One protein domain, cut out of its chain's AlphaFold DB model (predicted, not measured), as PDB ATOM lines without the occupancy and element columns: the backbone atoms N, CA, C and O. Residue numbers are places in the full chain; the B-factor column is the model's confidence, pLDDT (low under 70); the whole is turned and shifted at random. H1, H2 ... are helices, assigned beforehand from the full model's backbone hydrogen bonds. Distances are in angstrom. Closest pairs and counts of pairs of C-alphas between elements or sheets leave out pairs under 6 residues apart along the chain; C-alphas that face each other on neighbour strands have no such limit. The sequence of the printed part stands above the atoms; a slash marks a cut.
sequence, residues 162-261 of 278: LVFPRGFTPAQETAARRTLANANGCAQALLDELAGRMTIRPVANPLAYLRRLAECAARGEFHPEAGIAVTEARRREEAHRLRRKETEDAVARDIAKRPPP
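What this domain is: This is residues 162 to 261 of the 278 residues of an uncharacterized protein of Rhodocyclales bacterium (UniProt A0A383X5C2). One long helix, H4, makes most of the length: residues 235 to 261, of which 235 to 257 belong to H4, stick out from a compact head in which H3 packs on both H1 and H2. The 100 printed residues, with four named helices in the order H1, H2, H3, H4 and no named strand, are all helix in class. The whole is only just loose, close to extended: radius of gyration of the C-alphas 19.0 A, spans 64 by 27 by 27 A.

Where its parts are: H4, residues 227 to 257, runs 44.9 A from C-alpha 227 at (241.836, 177.157, 181.941) to C-alpha 257 at (229.100, 182.945, 224.631). H2, residues 187 to 200, measures 20.5 A, H3, residues 206 to 218, 18.4 A, and H1, residues 170 to 180, 15.1 A.

How they stand to each other: H4 touches H2 with residues 227 to 231 alone, closest C-alphas Gly 227 and Glu 193, 3.5 A, only just about perpendicular at 71 degrees. H2 touches H3 with residues 190 to 194 alone, closest C-alphas Leu 190 and Leu 213, 6.5 A, at a steep tilt of 46 degrees. H1 touches H3, closest C-alphas Thr 179 and Arg 211, 6.1 A, at a shallow 17 degrees, the same way. H4 is apart from H1 and H3. In H1 to H4 every O i to N i+4 pair is within hydrogen-bond range.

The domain as a whole: The farthest C-alphas, Arg 219 and Pro 261, are 66.4 A apart. The printed part has no cut, no long link, and no residue under pLDDT 70.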
ATOM      1  N   LEU A 162     250.508 176.198 194.666       92.69
ATOM      2  CA  LEU A 162     249.994 175.815 193.351       92.69
ATOM      3  C   LEU A 162     249.047 174.614 193.457       92.69
ATOM      4  O   LEU A 162     249.350 173.634 194.144       92.69
ATOM      5  N   VAL A 163     247.935 174.678 192.727       94.56
ATOM      6  CA  VAL A 163     246.945 173.600 192.632       94.56
ATOM      7  C   VAL A 163     247.215 172.796 191.363       94.56
ATOM      8  O   VAL A 163     247.110 173.328 190.258       94.56
ATOM      9  N   PHE A 164     247.569 171.518 191.520       95.38
ATOM     10  CA  PHE A 164     247.934 170.634 190.410       95.38
ATOM     11  C   PHE A 164     246.719 169.901 189.815       95.38
ATOM     12  O   PHE A 164     245.754 169.614 190.533       95.38
ATOM     13  N   PRO A 165     246.754 169.561 188.510       95.12
ATOM     14  CA  PRO A 165     245.720 168.754 187.874       95.12
ATOM     15  C   PRO A 165     245.534 167.395 188.557       95.12
ATOM     16  O   PRO A 165     246.488 166.752 188.995       95.12
ATOM     17  N   ARG A 166     244.289 166.905 188.581       90.50
ATOM     18  CA  ARG A 166     243.986 165.567 189.105       90.50
ATOM     19  C   ARG A 166     244.715 164.501 188.282       90.50
ATOM     20  O   ARG A 166     244.678 164.534 187.056       90.50
ATOM     21  N   GLY A 167     245.333 163.541 188.966       89.12
ATOM     22  CA  GLY A 167     246.099 162.462 188.333       89.12
ATOM     23  C   GLY A 167     247.591 162.758 188.164       89.12
ATOM     24  O   GLY A 167     248.311 161.893 187.675       89.12
ATOM     25  N   PHE A 168     248.072 163.931 188.588       93.62
ATOM     26  CA  PHE A 168     249.506 164.148 188.754       93.62
ATOM     27  C   PHE A 168     250.052 163.298 189.903       93.62
ATOM     28  O   PHE A 168     249.477 163.224 190.986       93.62
ATOM     29  N   THR A 169     251.189 162.658 189.654       95.25
ATOM     30  CA  THR A 169     252.008 162.019 190.689       95.25
ATOM     31  C   THR A 169     252.900 163.060 191.379       95.25
ATOM     32  O   THR A 169     253.248 164.065 190.753       95.25
ATOM     33  N   PRO A 170     253.385 162.814 192.611       94.81
ATOM     34  CA  PRO A 170     254.298 163.740 193.294       94.81
ATOM     35  C   PRO A 170     255.567 164.076 192.488       94.81
ATOM     36  O   PRO A 170     256.061 165.207 192.499       94.81
ATOM     37  N   ALA A 171     256.082 163.104 191.728       94.00
ATOM     38  CA  ALA A 171     257.206 163.313 190.818       94.00
ATOM     39  C   ALA A 171     256.851 164.285 189.677       94.00
ATOM     40  O   ALA A 171     257.636 165.179 189.352       94.00
ATOM     41  N   GLN A 172     255.652 164.160 189.097       95.62
ATOM     42  CA  GLN A 172     255.165 165.085 188.071       95.62
ATOM     43  C   GLN A 172     254.906 166.480 188.636       95.62
ATOM     44  O   GLN A 172     255.245 167.457 187.974       95.62
ATOM     45  N   GLU A 173     254.375 166.602 189.854       96.56
ATOM     46  CA  GLU A 173     254.228 167.905 190.515       96.56
ATOM     47  C   GLU A 173     255.587 168.582 190.701       96.56
ATOM     48  O   GLU A 173     255.752 169.757 190.375       96.56
ATOM     49  N   THR A 174     256.597 167.829 191.140       95.31
ATOM     50  CA  THR A 174     257.964 168.339 191.305       95.31
ATOM     51  C   THR A 174     258.548 168.811 189.971       95.31
ATOM     52  O   THR A 174     259.110 169.905 189.886       95.31
ATOM     53  N   ALA A 175     258.380 168.031 188.901       95.06
ATOM     54  CA  ALA A 175     258.833 168.406 187.561       95.06
ATOM     55  C   ALA A 175     258.077 169.628 187.003       95.06
ATOM     56  O   ALA A 175     258.678 170.507 186.376       95.06
ATOM     57  N   ALA A 176     256.774 169.721 187.265       95.94
ATOM     58  CA  ALA A 176     255.960 170.865 186.881       95.94
ATOM     59  C   ALA A 176     256.378 172.136 187.627       95.94
ATOM     60  O   ALA A 176     256.522 173.174 186.991       95.94
ATOM     61  N   ARG A 177     256.683 172.062 188.930       95.06
ATOM     62  CA  ARG A 177     257.225 173.206 189.690       95.06
ATOM     63  C   ARG A 177     258.514 173.740 189.075       95.06
ATOM     64  O   ARG A 177     258.642 174.946 188.905       95.06
ATOM     65  N   ARG A 178     259.434 172.852 188.680       94.44
ATOM     66  CA  ARG A 178     260.678 173.249 187.992       94.44
ATOM     67  C   ARG A 178     260.394 173.933 186.655       94.44
ATOM     68  O   ARG A 178     261.004 174.946 186.349       94.44
ATOM     69  N   THR A 179     259.441 173.403 185.891       94.25
ATOM     70  CA  THR A 179     259.018 173.985 184.606       94.25
ATOM     71  C   THR A 179     258.402 175.377 184.786       94.25
ATOM     72  O   THR A 179     258.624 176.267 183.972       94.25
ATOM     73  N   LEU A 180     257.641 175.573 185.862       94.38
ATOM     74  CA  LEU A 180     256.896 176.802 186.133       94.38
ATOM     75  C   LEU A 180     257.684 177.851 186.924       94.38
ATOM     76  O   LEU A 180     257.160 178.942 187.140       94.38
ATOM     77  N   ALA A 181     258.924 177.560 187.328       89.50
ATOM     78  CA  ALA A 181     259.747 178.466 188.130       89.50
ATOM     79  C   ALA A 181     259.896 179.860 187.489       89.50
ATOM     80  O   ALA A 181     259.902 180.863 188.195       89.50
ATOM     81  N   ASN A 182     259.917 179.923 186.153       81.50
ATOM     82  CA  ASN A 182     260.095 181.158 185.383       81.50
ATOM     83  C   ASN A 182     258.795 181.665 184.733       81.50
ATOM     84  O   ASN A 182     258.833 182.489 183.823       81.50
ATOM     85  N   ALA A 183     257.627 181.175 185.156       82.44
ATOM     86  CA  ALA A 183     256.354 181.468 184.493       82.44
ATOM     87  C   ALA A 183     255.774 182.872 184.789       82.44
ATOM     88  O   ALA A 183     254.590 183.091 184.538       82.44
ATOM     89  N   ASN A 184     256.563 183.812 185.327       80.00
ATOM     90  CA  ASN A 184     256.213 185.231 185.517       80.00
ATOM     91  C   ASN A 184     254.804 185.470 186.105       80.00
ATOM     92  O   ASN A 184     254.009 186.238 185.570       80.00
ATOM     93  N   GLY A 185     254.451 184.753 187.178       84.25
ATOM     94  CA  GLY A 185     253.142 184.869 187.841       84.25
ATOM     95  C   GLY A 185     251.982 184.143 187.142       84.25
ATOM     96  O   GLY A 185     250.916 183.987 187.729       84.25
ATOM     97  N   CYS A 186     252.185 183.604 185.938       91.75
ATOM     98  CA  CYS A 186     251.173 182.841 185.200       91.75
ATOM     99  C   CYS A 186     251.140 181.350 185.577       91.75
ATOM    100  O   CYS A 186     250.381 180.586 184.986       91.75
ATOM    101  N   ALA A 187     251.942 180.914 186.556       94.88
ATOM    102  CA  ALA A 187     252.118 179.502 186.902       94.88
ATOM    103  C   ALA A 187     250.790 178.762 187.139       94.88
ATOM    104  O   ALA A 187     250.575 177.692 186.571       94.88
ATOM    105  N   GLN A 188     249.875 179.352 187.917       95.69
ATOM    106  CA  GLN A 188     248.574 178.732 188.171       95.69
ATOM    107  C   GLN A 188     247.693 178.709 186.916       95.69
ATOM    108  O   GLN A 188     247.055 177.698 186.649       95.69
ATOM    109  N   ALA A 189     247.697 179.771 186.105       95.62
ATOM    110  CA  ALA A 189     246.913 179.820 184.871       95.62
ATOM    111  C   ALA A 189     247.352 178.744 183.860       95.62
ATOM    112  O   ALA A 189     246.515 178.165 183.168       95.62
ATOM    113  N   LEU A 190     248.651 178.427 183.807       96.88
ATOM    114  CA  LEU A 190     249.192 177.350 182.969       96.88
ATOM    115  C   LEU A 190     248.746 175.961 183.458       96.88
ATOM    116  O   LEU A 190     248.428 175.092 182.644       96.88
ATOM    117  N   LEU A 191     248.697 175.751 184.779       97.31
ATOM    118  CA  LEU A 191     248.171 174.516 185.374       97.31
ATOM    119  C   LEU A 191     246.664 174.373 185.143       97.31
ATOM    120  O   LEU A 191     246.203 173.283 184.801       97.31
ATOM    121  N   ASP A 192     245.917 175.468 185.274       97.00
ATOM    122  CA  ASP A 192     244.475 175.503 185.044       97.00
ATOM    123  C   ASP A 192     244.161 175.205 183.562       97.00
ATOM    124  O   ASP A 192     243.272 174.401 183.271       97.00
ATOM    125  N   GLU A 193     244.937 175.754 182.616       97.62
ATOM    126  CA  GLU A 193     244.838 175.425 181.183       97.62
ATOM    127  C   GLU A 193     245.093 173.937 180.920       97.62
ATOM    128  O   GLU A 193     244.300 173.283 180.238       97.62
ATOM    129  N   LEU A 194     246.163 173.372 181.489       97.38
ATOM    130  CA  LEU A 194     246.461 171.946 181.352       97.38
ATOM    131  C   LEU A 194     245.332 171.072 181.925       97.38
ATOM    132  O   LEU A 194     244.908 170.118 181.270       97.38
ATOM    133  N   ALA A 195     244.810 171.404 183.108       96.69
ATOM    134  CA  ALA A 195     243.695 170.683 183.724       96.69
ATOM    135  C   ALA A 195     242.421 170.744 182.863       96.69
ATOM    136  O   ALA A 195     241.730 169.732 182.687       96.69
ATOM    137  N   GLY A 196     242.134 171.913 182.282       96.38
ATOM    138  CA  GLY A 196     241.022 172.099 181.355       96.38
ATOM    139  C   GLY A 196     241.173 171.211 180.119       96.38
ATOM    140  O   GLY A 196     240.258 170.462 179.771       96.38
ATOM    141  N   ARG A 197     242.362 171.206 179.502       96.12
ATOM    142  CA  ARG A 197     242.665 170.355 178.339       96.12
ATOM    143  C   ARG A 197     242.512 168.874 178.660       96.12
ATOM    144  O   ARG A 197     241.841 168.183 177.900       96.12
ATOM    145  N   MET A 198     243.049 168.414 179.794       95.06
ATOM    146  CA  MET A 198     242.934 167.021 180.251       95.06
ATOM    147  C   MET A 198     241.484 166.577 180.480       95.06
ATOM    148  O   MET A 198     241.178 165.395 180.335       95.06
ATOM    149  N   THR A 199     240.589 167.511 180.815       93.38
ATOM    150  CA  THR A 199     239.154 167.232 180.981       93.38
ATOM    151  C   THR A 199     238.448 167.066 179.634       93.38
ATOM    152  O   THR A 199     237.569 166.217 179.502       93.38
ATOM    153  N   ILE A 200     238.834 167.856 178.629       93.06
ATOM    154  CA  ILE A 200     238.256 167.796 177.277       93.06
ATOM    155  C   ILE A 200     238.778 166.570 176.518       93.06
ATOM    156  O   ILE A 200     238.018 165.881 175.837       93.06
ATOM    157  N   ARG A 201     240.086 166.306 176.605       91.44
ATOM    158  CA  ARG A 201     240.747 165.184 175.935       91.44
ATOM    159  C   ARG A 201     241.955 164.706 176.748       91.44
ATOM    160  O   ARG A 201     242.724 165.538 177.225       91.44
ATOM    161  N   PRO A 202     242.208 163.388 176.820       89.50
ATOM    162  CA  PRO A 202     243.439 162.872 177.405       89.50
ATOM    163  C   PRO A 202     244.686 163.482 176.748       89.50
ATOM    164  O   PRO A 202     244.863 163.412 175.530       89.50
ATOM    165  N   VAL A 203     245.561 164.071 177.562       93.44
ATOM    166  CA  VAL A 203     246.869 164.579 177.131       93.44
ATOM    167  C   VAL A 203     247.901 163.490 177.404       93.44
ATOM    168  O   VAL A 203     248.180 163.185 178.560       93.44
ATOM    169  N   ALA A 204     248.475 162.910 176.347       91.12
ATOM    170  CA  ALA A 204     249.401 161.780 176.469       91.12
ATOM    171  C   ALA A 204     250.658 162.112 177.295       91.12
ATOM    172  O   ALA A 204     251.121 161.292 178.080       91.12
ATOM    173  N   ASN A 205     251.198 163.327 177.142       95.62
ATOM    174  CA  ASN A 205     252.347 163.799 177.911       95.62
ATOM    175  C   ASN A 205     252.068 165.188 178.520       95.62
ATOM    176  O   ASN A 205     252.333 166.209 177.876       95.62
ATOM    177  N   PRO A 206     251.529 165.248 179.753       95.62
ATOM    178  CA  PRO A 206     251.125 166.507 180.375       95.62
ATOM    179  C   PRO A 206     252.310 167.429 180.690       95.62
ATOM    180  O   PRO A 206     252.180 168.645 180.577       95.62
ATOM    181  N   LEU A 207     253.486 166.880 181.022       96.75
ATOM    182  CA  LEU A 207     254.680 167.683 181.311       96.75
ATOM    183  C   LEU A 207     255.257 168.333 180.050       96.75
ATOM    184  O   LEU A 207     255.666 169.491 180.089       96.75
ATOM    185  N   ALA A 208     255.273 167.618 178.921       96.62
ATOM    186  CA  ALA A 208     255.696 168.199 177.648       96.62
ATOM    187  C   ALA A 208     254.750 169.320 177.199       96.62
ATOM    188  O   ALA A 208     255.211 170.367 176.746       96.62
ATOM    189  N   TYR A 209     253.442 169.126 177.386       96.62
ATOM    190  CA  TYR A 209     252.451 170.162 177.111       96.62
ATOM    191  C   TYR A 209     252.663 171.397 177.997       96.62
ATOM    192  O   TYR A 209     252.691 172.518 177.496       96.62
ATOM    193  N   LEU A 210     252.894 171.191 179.299       96.81
ATOM    194  CA  LEU A 210     253.155 172.273 180.248       96.81
ATOM    195  C   LEU A 210     254.408 173.083 179.891       96.81
ATOM    196  O   LEU A 210     254.373 174.307 179.978       96.81
ATOM    197  N   ARG A 211     255.494 172.426 179.454       96.44
ATOM    198  CA  ARG A 211     256.706 173.121 178.979       96.44
ATOM    199  C   ARG A 211     256.401 174.050 177.811       96.44
ATOM    200  O   ARG A 211     256.747 175.224 177.871       96.44
ATOM    201  N   ARG A 212     255.666 173.562 176.807       95.88
ATOM    202  CA  ARG A 212     255.261 174.378 175.654       95.88
ATOM    203  C   ARG A 212     254.404 175.574 176.073       95.88
ATOM    204  O   ARG A 212     254.594 176.673 175.564       95.88
ATOM    205  N   LEU A 213     253.474 175.380 177.012       96.00
ATOM    206  CA  LEU A 213     252.684 176.485 177.557       96.00
ATOM    207  C   LEU A 213     253.570 177.528 178.254       96.00
ATOM    208  O   LEU A 213     253.388 178.723 178.029       96.00
ATOM    209  N   ALA A 214     254.532 177.090 179.069       94.75
ATOM    210  CA  ALA A 214     255.464 177.982 179.755       94.75
ATOM    211  C   ALA A 214     256.343 178.770 178.766       94.75
ATOM    212  O   ALA A 214     256.542 179.969 178.949       94.75
ATOM    213  N   GLU A 215     256.796 178.141 177.680       93.81
ATOM    214  CA  GLU A 215     257.519 178.809 176.587       93.81
ATOM    215  C   GLU A 215     256.652 179.851 175.863       93.81
ATOM    216  O   GLU A 215     257.125 180.941 175.540       93.81
ATOM    217  N   CYS A 216     255.370 179.562 175.615       92.75
ATOM    218  CA  CYS A 216     254.433 180.559 175.085       92.75
ATOM    219  C   CYS A 216     254.219 181.718 176.068       92.75
ATOM    220  O   CYS A 216     254.184 182.873 175.649       92.75
ATOM    221  N   ALA A 217     254.118 181.436 177.368       93.75
ATOM    222  CA  ALA A 217     253.951 182.461 178.397       93.75
ATOM    223  C   ALA A 217     255.180 183.368 178.512       93.75
ATOM    224  O   ALA A 217     255.031 184.585 178.581       93.75
ATOM    225  N   ALA A 218     256.386 182.797 178.443       91.31
ATOM    226  CA  ALA A 218     257.634 183.558 178.432       91.31
ATOM    227  C   ALA A 218     257.728 184.520 177.233       91.31
ATOM    228  O   ALA A 218     258.318 185.590 177.349       91.31
ATOM    229  N   ARG A 219     257.105 184.167 176.101       92.31
ATOM    230  CA  ARG A 219     257.016 185.005 174.892       92.31
ATOM    231  C   ARG A 219     255.821 185.968 174.891       92.31
ATOM    232  O   ARG A 219     255.660 186.728 173.943       92.31
ATOM    233  N   GLY A 220     254.973 185.944 175.923       91.56
ATOM    234  CA  GLY A 220     253.747 186.751 175.982       91.56
ATOM    235  C   GLY A 220     252.639 186.285 175.028       91.56
ATOM    236  O   GLY A 220     251.692 187.023 174.777       91.56
ATOM    237  N   GLU A 221     252.737 185.067 174.494       92.81
ATOM    238  CA  GLU A 221     251.767 184.476 173.560       92.81
ATOM    239  C   GLU A 221     250.717 183.607 174.269       92.81
ATOM    240  O   GLU A 221     249.802 183.077 173.638       92.81
ATOM    241  N   PHE A 222     250.846 183.419 175.582       94.69
ATOM    242  CA  PHE A 222     249.920 182.597 176.348       94.69
ATOM    243  C   PHE A 222     248.567 183.289 176.532       94.69
ATOM    244  O   PHE A 222     248.468 184.316 177.199       94.69
ATOM    245  N   HIS A 223     247.524 182.662 175.991       93.94
ATOM    246  CA  HIS A 223     246.131 183.052 176.168       93.94
ATOM    247  C   HIS A 223     245.366 181.841 176.721       93.94
ATOM    248  O   HIS A 223     245.285 180.821 176.033       93.94
ATOM    249  N   PRO A 224     244.858 181.894 177.965       92.69
ATOM    250  CA  PRO A 224     244.108 180.784 178.536       92.69
ATOM    251  C   PRO A 224     242.766 180.619 177.814       92.69
ATOM    252  O   PRO A 224     242.054 181.593 177.578       92.69
ATOM    253  N   GLU A 225     242.402 179.375 177.515       95.44
ATOM    254  CA  GLU A 225     241.137 179.023 176.859       95.44
ATOM    255  C   GLU A 225     240.373 178.022 177.727       95.44
ATOM    256  O   GLU A 225     239.347 178.344 178.329       95.44
ATOM    257  N   ALA A 226     240.913 176.809 177.860       94.44
ATOM    258  CA  ALA A 226     240.328 175.755 178.679       94.44
ATOM    259  C   ALA A 226     240.492 176.047 180.181       94.44
ATOM    260  O   ALA A 226     239.667 175.619 180.995       94.44
ATOM    261  N   GLY A 227     241.529 176.803 180.554       94.88
ATOM    262  CA  GLY A 227     241.836 177.157 181.941       94.88
ATOM    263  C   GLY A 227     240.863 178.144 182.583       94.88
ATOM    264  O   GLY A 227     240.788 178.204 183.811       94.88
ATOM    265  N   ILE A 228     240.071 178.877 181.792       94.94
ATOM    266  CA  ILE A 228     239.093 179.850 182.307       94.94
ATOM    267  C   ILE A 228     238.048 179.143 183.180       94.94
ATOM    268  O   ILE A 228     237.835 179.523 184.332       94.94
ATOM    269  N   ALA A 229     237.454 178.059 182.672       92.50
ATOM    270  CA  ALA A 229     236.441 177.298 183.404       92.50
ATOM    271  C   ALA A 229     236.997 176.690 184.706       92.50
ATOM    272  O   ALA A 229     236.305 176.661 185.725       92.50
ATOM    273  N   VAL A 230     238.257 176.240 184.686       95.50
ATOM    274  CA  VAL A 230     238.947 175.685 185.862       95.50
ATOM    275  C   VAL A 230     239.210 176.772 186.906       95.50
ATOM    276  O   VAL A 230     238.903 176.579 188.083       95.50
ATOM    277  N   THR A 231     239.690 177.938 186.468       94.69
ATOM    278  CA  THR A 231     239.931 179.104 187.332       94.69
ATOM    279  C   THR A 231     238.645 179.533 188.041       94.69
ATOM    280  O   THR A 231     238.626 179.736 189.257       94.69
ATOM    281  N   GLU A 232     237.537 179.630 187.301       93.50
ATOM    282  CA  GLU A 232     236.238 179.977 187.877       93.50
ATOM    283  C   GLU A 232     235.735 178.933 188.871       93.50
ATOM    284  O   GLU A 232     235.225 179.291 189.937       93.50
ATOM    285  N   ALA A 233     235.862 177.647 188.536       92.69
ATOM    286  CA  ALA A 233     235.456 176.560 189.419       92.69
ATOM    287  C   ALA A 233     236.221 176.618 190.746       92.69
ATOM    288  O   ALA A 233     235.601 176.559 191.811       92.69
ATOM    289  N   ARG A 234     237.537 176.843 190.686       92.06
ATOM    290  CA  ARG A 234     238.379 177.019 191.872       92.06
ATOM    291  C   ARG A 234     237.946 178.229 192.701       92.06
ATOM    292  O   ARG A 234     237.750 178.097 193.907       92.06
ATOM    293  N   ARG A 235     237.691 179.382 192.071       91.88
ATOM    294  CA  ARG A 235     237.206 180.583 192.780       91.88
ATOM    295  C   ARG A 235     235.872 180.331 193.492       91.88
ATOM    296  O   ARG A 235     235.667 180.798 194.611       91.88
ATOM    297  N   ARG A 236     234.954 179.595 192.855       91.38
ATOM    298  CA  ARG A 236     233.666 179.215 193.463       91.38
ATOM    299  C   ARG A 236     233.867 178.293 194.667       91.38
ATOM    300  O   ARG A 236     233.209 178.488 195.687       91.38
ATOM    301  N   GLU A 237     234.768 177.321 194.562       90.56
ATOM    302  CA  GLU A 237     235.080 176.392 195.651       90.56
ATOM    303  C   GLU A 237     235.722 177.107 196.846       90.56
ATOM    304  O   GLU A 237     235.287 176.919 197.984       90.56
ATOM    305  N   GLU A 238     236.688 177.991 196.596       90.25
ATOM    306  CA  GLU A 238     237.315 178.818 197.631       90.25
ATOM    307  C   GLU A 238     236.284 179.703 198.348       90.25
ATOM    308  O   GLU A 238     236.243 179.720 199.581       90.25
ATOM    309  N   ALA A 239     235.395 180.364 197.599       90.62
ATOM    310  CA  ALA A 239     234.325 181.183 198.169       90.62
ATOM    311  C   ALA A 239     233.342 180.352 199.011       90.62
ATOM    312  O   ALA A 239     232.929 180.771 200.094       90.62
ATOM    313  N   HIS A 240     232.980 179.155 198.544       90.50
ATOM    314  CA  HIS A 240     232.107 178.256 199.293       90.50
ATOM    315  C   HIS A 240     232.774 177.763 200.584       90.50
ATOM    316  O   HIS A 240     232.134 177.701 201.636       90.50
ATOM    317  N   ARG A 241     234.070 177.438 200.527       91.19
ATOM    318  CA  ARG A 241     234.857 177.041 201.699       91.19
ATOM    319  C   ARG A 241     234.928 178.165 202.729       91.19
ATOM    320  O   ARG A 241     234.762 177.891 203.914       91.19
ATOM    321  N   LEU A 242     235.133 179.406 202.287       91.38
ATOM    322  CA  LEU A 242     235.187 180.560 203.182       91.38
ATOM    323  C   LEU A 242     233.847 180.782 203.889       91.38
ATOM    324  O   LEU A 242     233.821 180.834 205.113       91.38
ATOM    325  N   ARG A 243     232.732 180.784 203.145       91.12
ATOM    326  CA  ARG A 243     231.384 180.899 203.733       91.12
ATOM    327  C   ARG A 243     231.110 179.813 204.765       91.12
ATOM    328  O   ARG A 243     230.565 180.085 205.828       91.12
ATOM    329  N   ARG A 244     231.502 178.571 204.467       90.69
ATOM    330  CA  ARG A 244     231.345 177.462 205.411       90.69
ATOM    331  C   ARG A 244     232.145 177.711 206.692       90.69
ATOM    332  O   ARG A 244     231.593 177.570 207.779       90.69
ATOM    333  N   LYS A 245     233.403 178.134 206.566       91.06
ATOM    334  CA  LYS A 245     234.241 178.464 207.721       91.06
ATOM    335  C   LYS A 245     233.641 179.606 208.546       91.06
ATOM    336  O   LYS A 245     233.556 179.488 209.758       91.06
ATOM    337  N   GLU A 246     233.135 180.657 207.903       90.88
ATOM    338  CA  GLU A 246     232.462 181.766 208.591       90.88
ATOM    339  C   GLU A 246     231.249 181.294 209.400       90.88
ATOM    340  O   GLU A 246     231.068 181.725 210.540       90.88
ATOM    341  N   THR A 247     230.437 180.386 208.844       90.50
ATOM    342  CA  THR A 247     229.300 179.810 209.575       90.50
ATOM    343  C   THR A 247     229.745 178.941 210.750       90.50
ATOM    344  O   THR A 247     229.169 179.045 211.829       90.50
ATOM    345  N   GLU A 248     230.790 178.128 210.575       89.94
ATOM    346  CA  GLU A 248     231.353 177.290 211.640       89.94
ATOM    347  C   GLU A 248     231.941 178.162 212.765       89.94
ATOM    348  O   GLU A 248     231.639 177.941 213.938       89.94
ATOM    349  N   ASP A 249     232.672 179.224 212.419       89.56
ATOM    350  CA  ASP A 249     233.245 180.184 213.367       89.56
ATOM    351  C   ASP A 249     232.165 181.014 214.083       89.56
ATOM    352  O   ASP A 249     232.340 181.411 215.237       89.56
ATOM    353  N   ALA A 250     231.049 181.321 213.414       88.44
ATOM    354  CA  ALA A 250     229.911 182.004 214.029       88.44
ATOM    355  C   ALA A 250     229.203 181.103 215.049       88.44
ATOM    356  O   ALA A 250     228.932 181.546 216.166       88.44
ATOM    357  N   VAL A 251     228.976 179.830 214.705       90.56
ATOM    358  CA  VAL A 251     228.415 178.829 215.625       90.56
ATOM    359  C   VAL A 251     229.353 178.598 216.811       90.56
ATOM    360  O   VAL A 251     228.902 178.590 217.954       90.56
ATOM    361  N   ALA A 252     230.662 178.481 216.573       88.62
ATOM    362  CA  ALA A 252     231.648 178.333 217.641       88.62
ATOM    363  C   ALA A 252     231.636 179.532 218.604       88.62
ATOM    364  O   ALA A 252     231.684 179.349 219.822       88.62
ATOM    365  N   ARG A 253     231.509 180.758 218.077       89.06
ATOM    366  CA  ARG A 253     231.378 181.979 218.889       89.06
ATOM    367  C   ARG A 253     230.083 182.021 219.696       89.06
ATOM    368  O   ARG A 253     230.117 182.473 220.837       89.06
ATOM    369  N   ASP A 254     228.964 181.574 219.132       89.19
ATOM    370  CA  ASP A 254     227.688 181.494 219.852       89.19
ATOM    371  C   ASP A 254     227.755 180.481 221.005       89.19
ATOM    372  O   ASP A 254     227.439 180.814 222.147       89.19
ATOM    373  N   ILE A 255     228.297 179.286 220.742       85.38
ATOM    374  CA  ILE A 255     228.528 178.258 221.767       85.38
ATOM    375  C   ILE A 255     229.431 178.795 222.883       85.38
ATOM    376  O   ILE A 255     229.120 178.601 224.055       85.38
ATOM    377  N   ALA A 256     230.514 179.496 222.539       85.19
ATOM    378  CA  ALA A 256     231.437 180.059 223.524       85.19
ATOM    379  C   ALA A 256     230.802 181.155 224.400       85.19
ATOM    380  O   ALA A 256     231.197 181.321 225.553       85.19
ATOM    381  N   LYS A 257     229.829 181.910 223.874       86.50
ATOM    382  CA  LYS A 257     229.100 182.945 224.631       86.50
ATOM    383  C   LYS A 257     227.986 182.376 225.502       86.50
ATOM    384  O   LYS A 257     227.539 183.050 226.430       86.50
ATOM    385  N   ARG A 258     227.500 181.173 225.199       80.88
ATOM    386  CA  ARG A 258     226.384 180.573 225.921       80.88
ATOM    387  C   ARG A 258     226.854 180.141 227.316       80.88
ATOM    388  O   ARG A 258     227.820 179.384 227.417       80.88
ATOM    389  N   PRO A 259     226.193 180.589 228.400       77.44
ATOM    390  CA  PRO A 259     226.556 180.137 229.732       77.44
ATOM    391  C   PRO A 259     226.384 178.612 229.809       77.44
ATOM    392  O   PRO A 259     225.419 178.077 229.245       77.44
ATOM    393  N   PRO A 260     227.312 177.897 230.471       76.00
ATOM    394  CA  PRO A 260     227.201 176.455 230.619       76.00
ATOM    395  C   PRO A 260     225.870 176.118 231.306       76.00
ATOM    396  O   PRO A 260     225.432 176.867 232.186       76.00
ATOM    397  N   PRO A 261     225.204 175.017 230.916       78.75
ATOM    398  CA  PRO A 261     223.919 174.670 231.497       78.75
ATOM    399  C   PRO A 261     224.047 174.516 233.022       78.75
ATOM    400  O   PRO A 261     225.084 174.048 233.511       78.75
TER     401      PRO A 261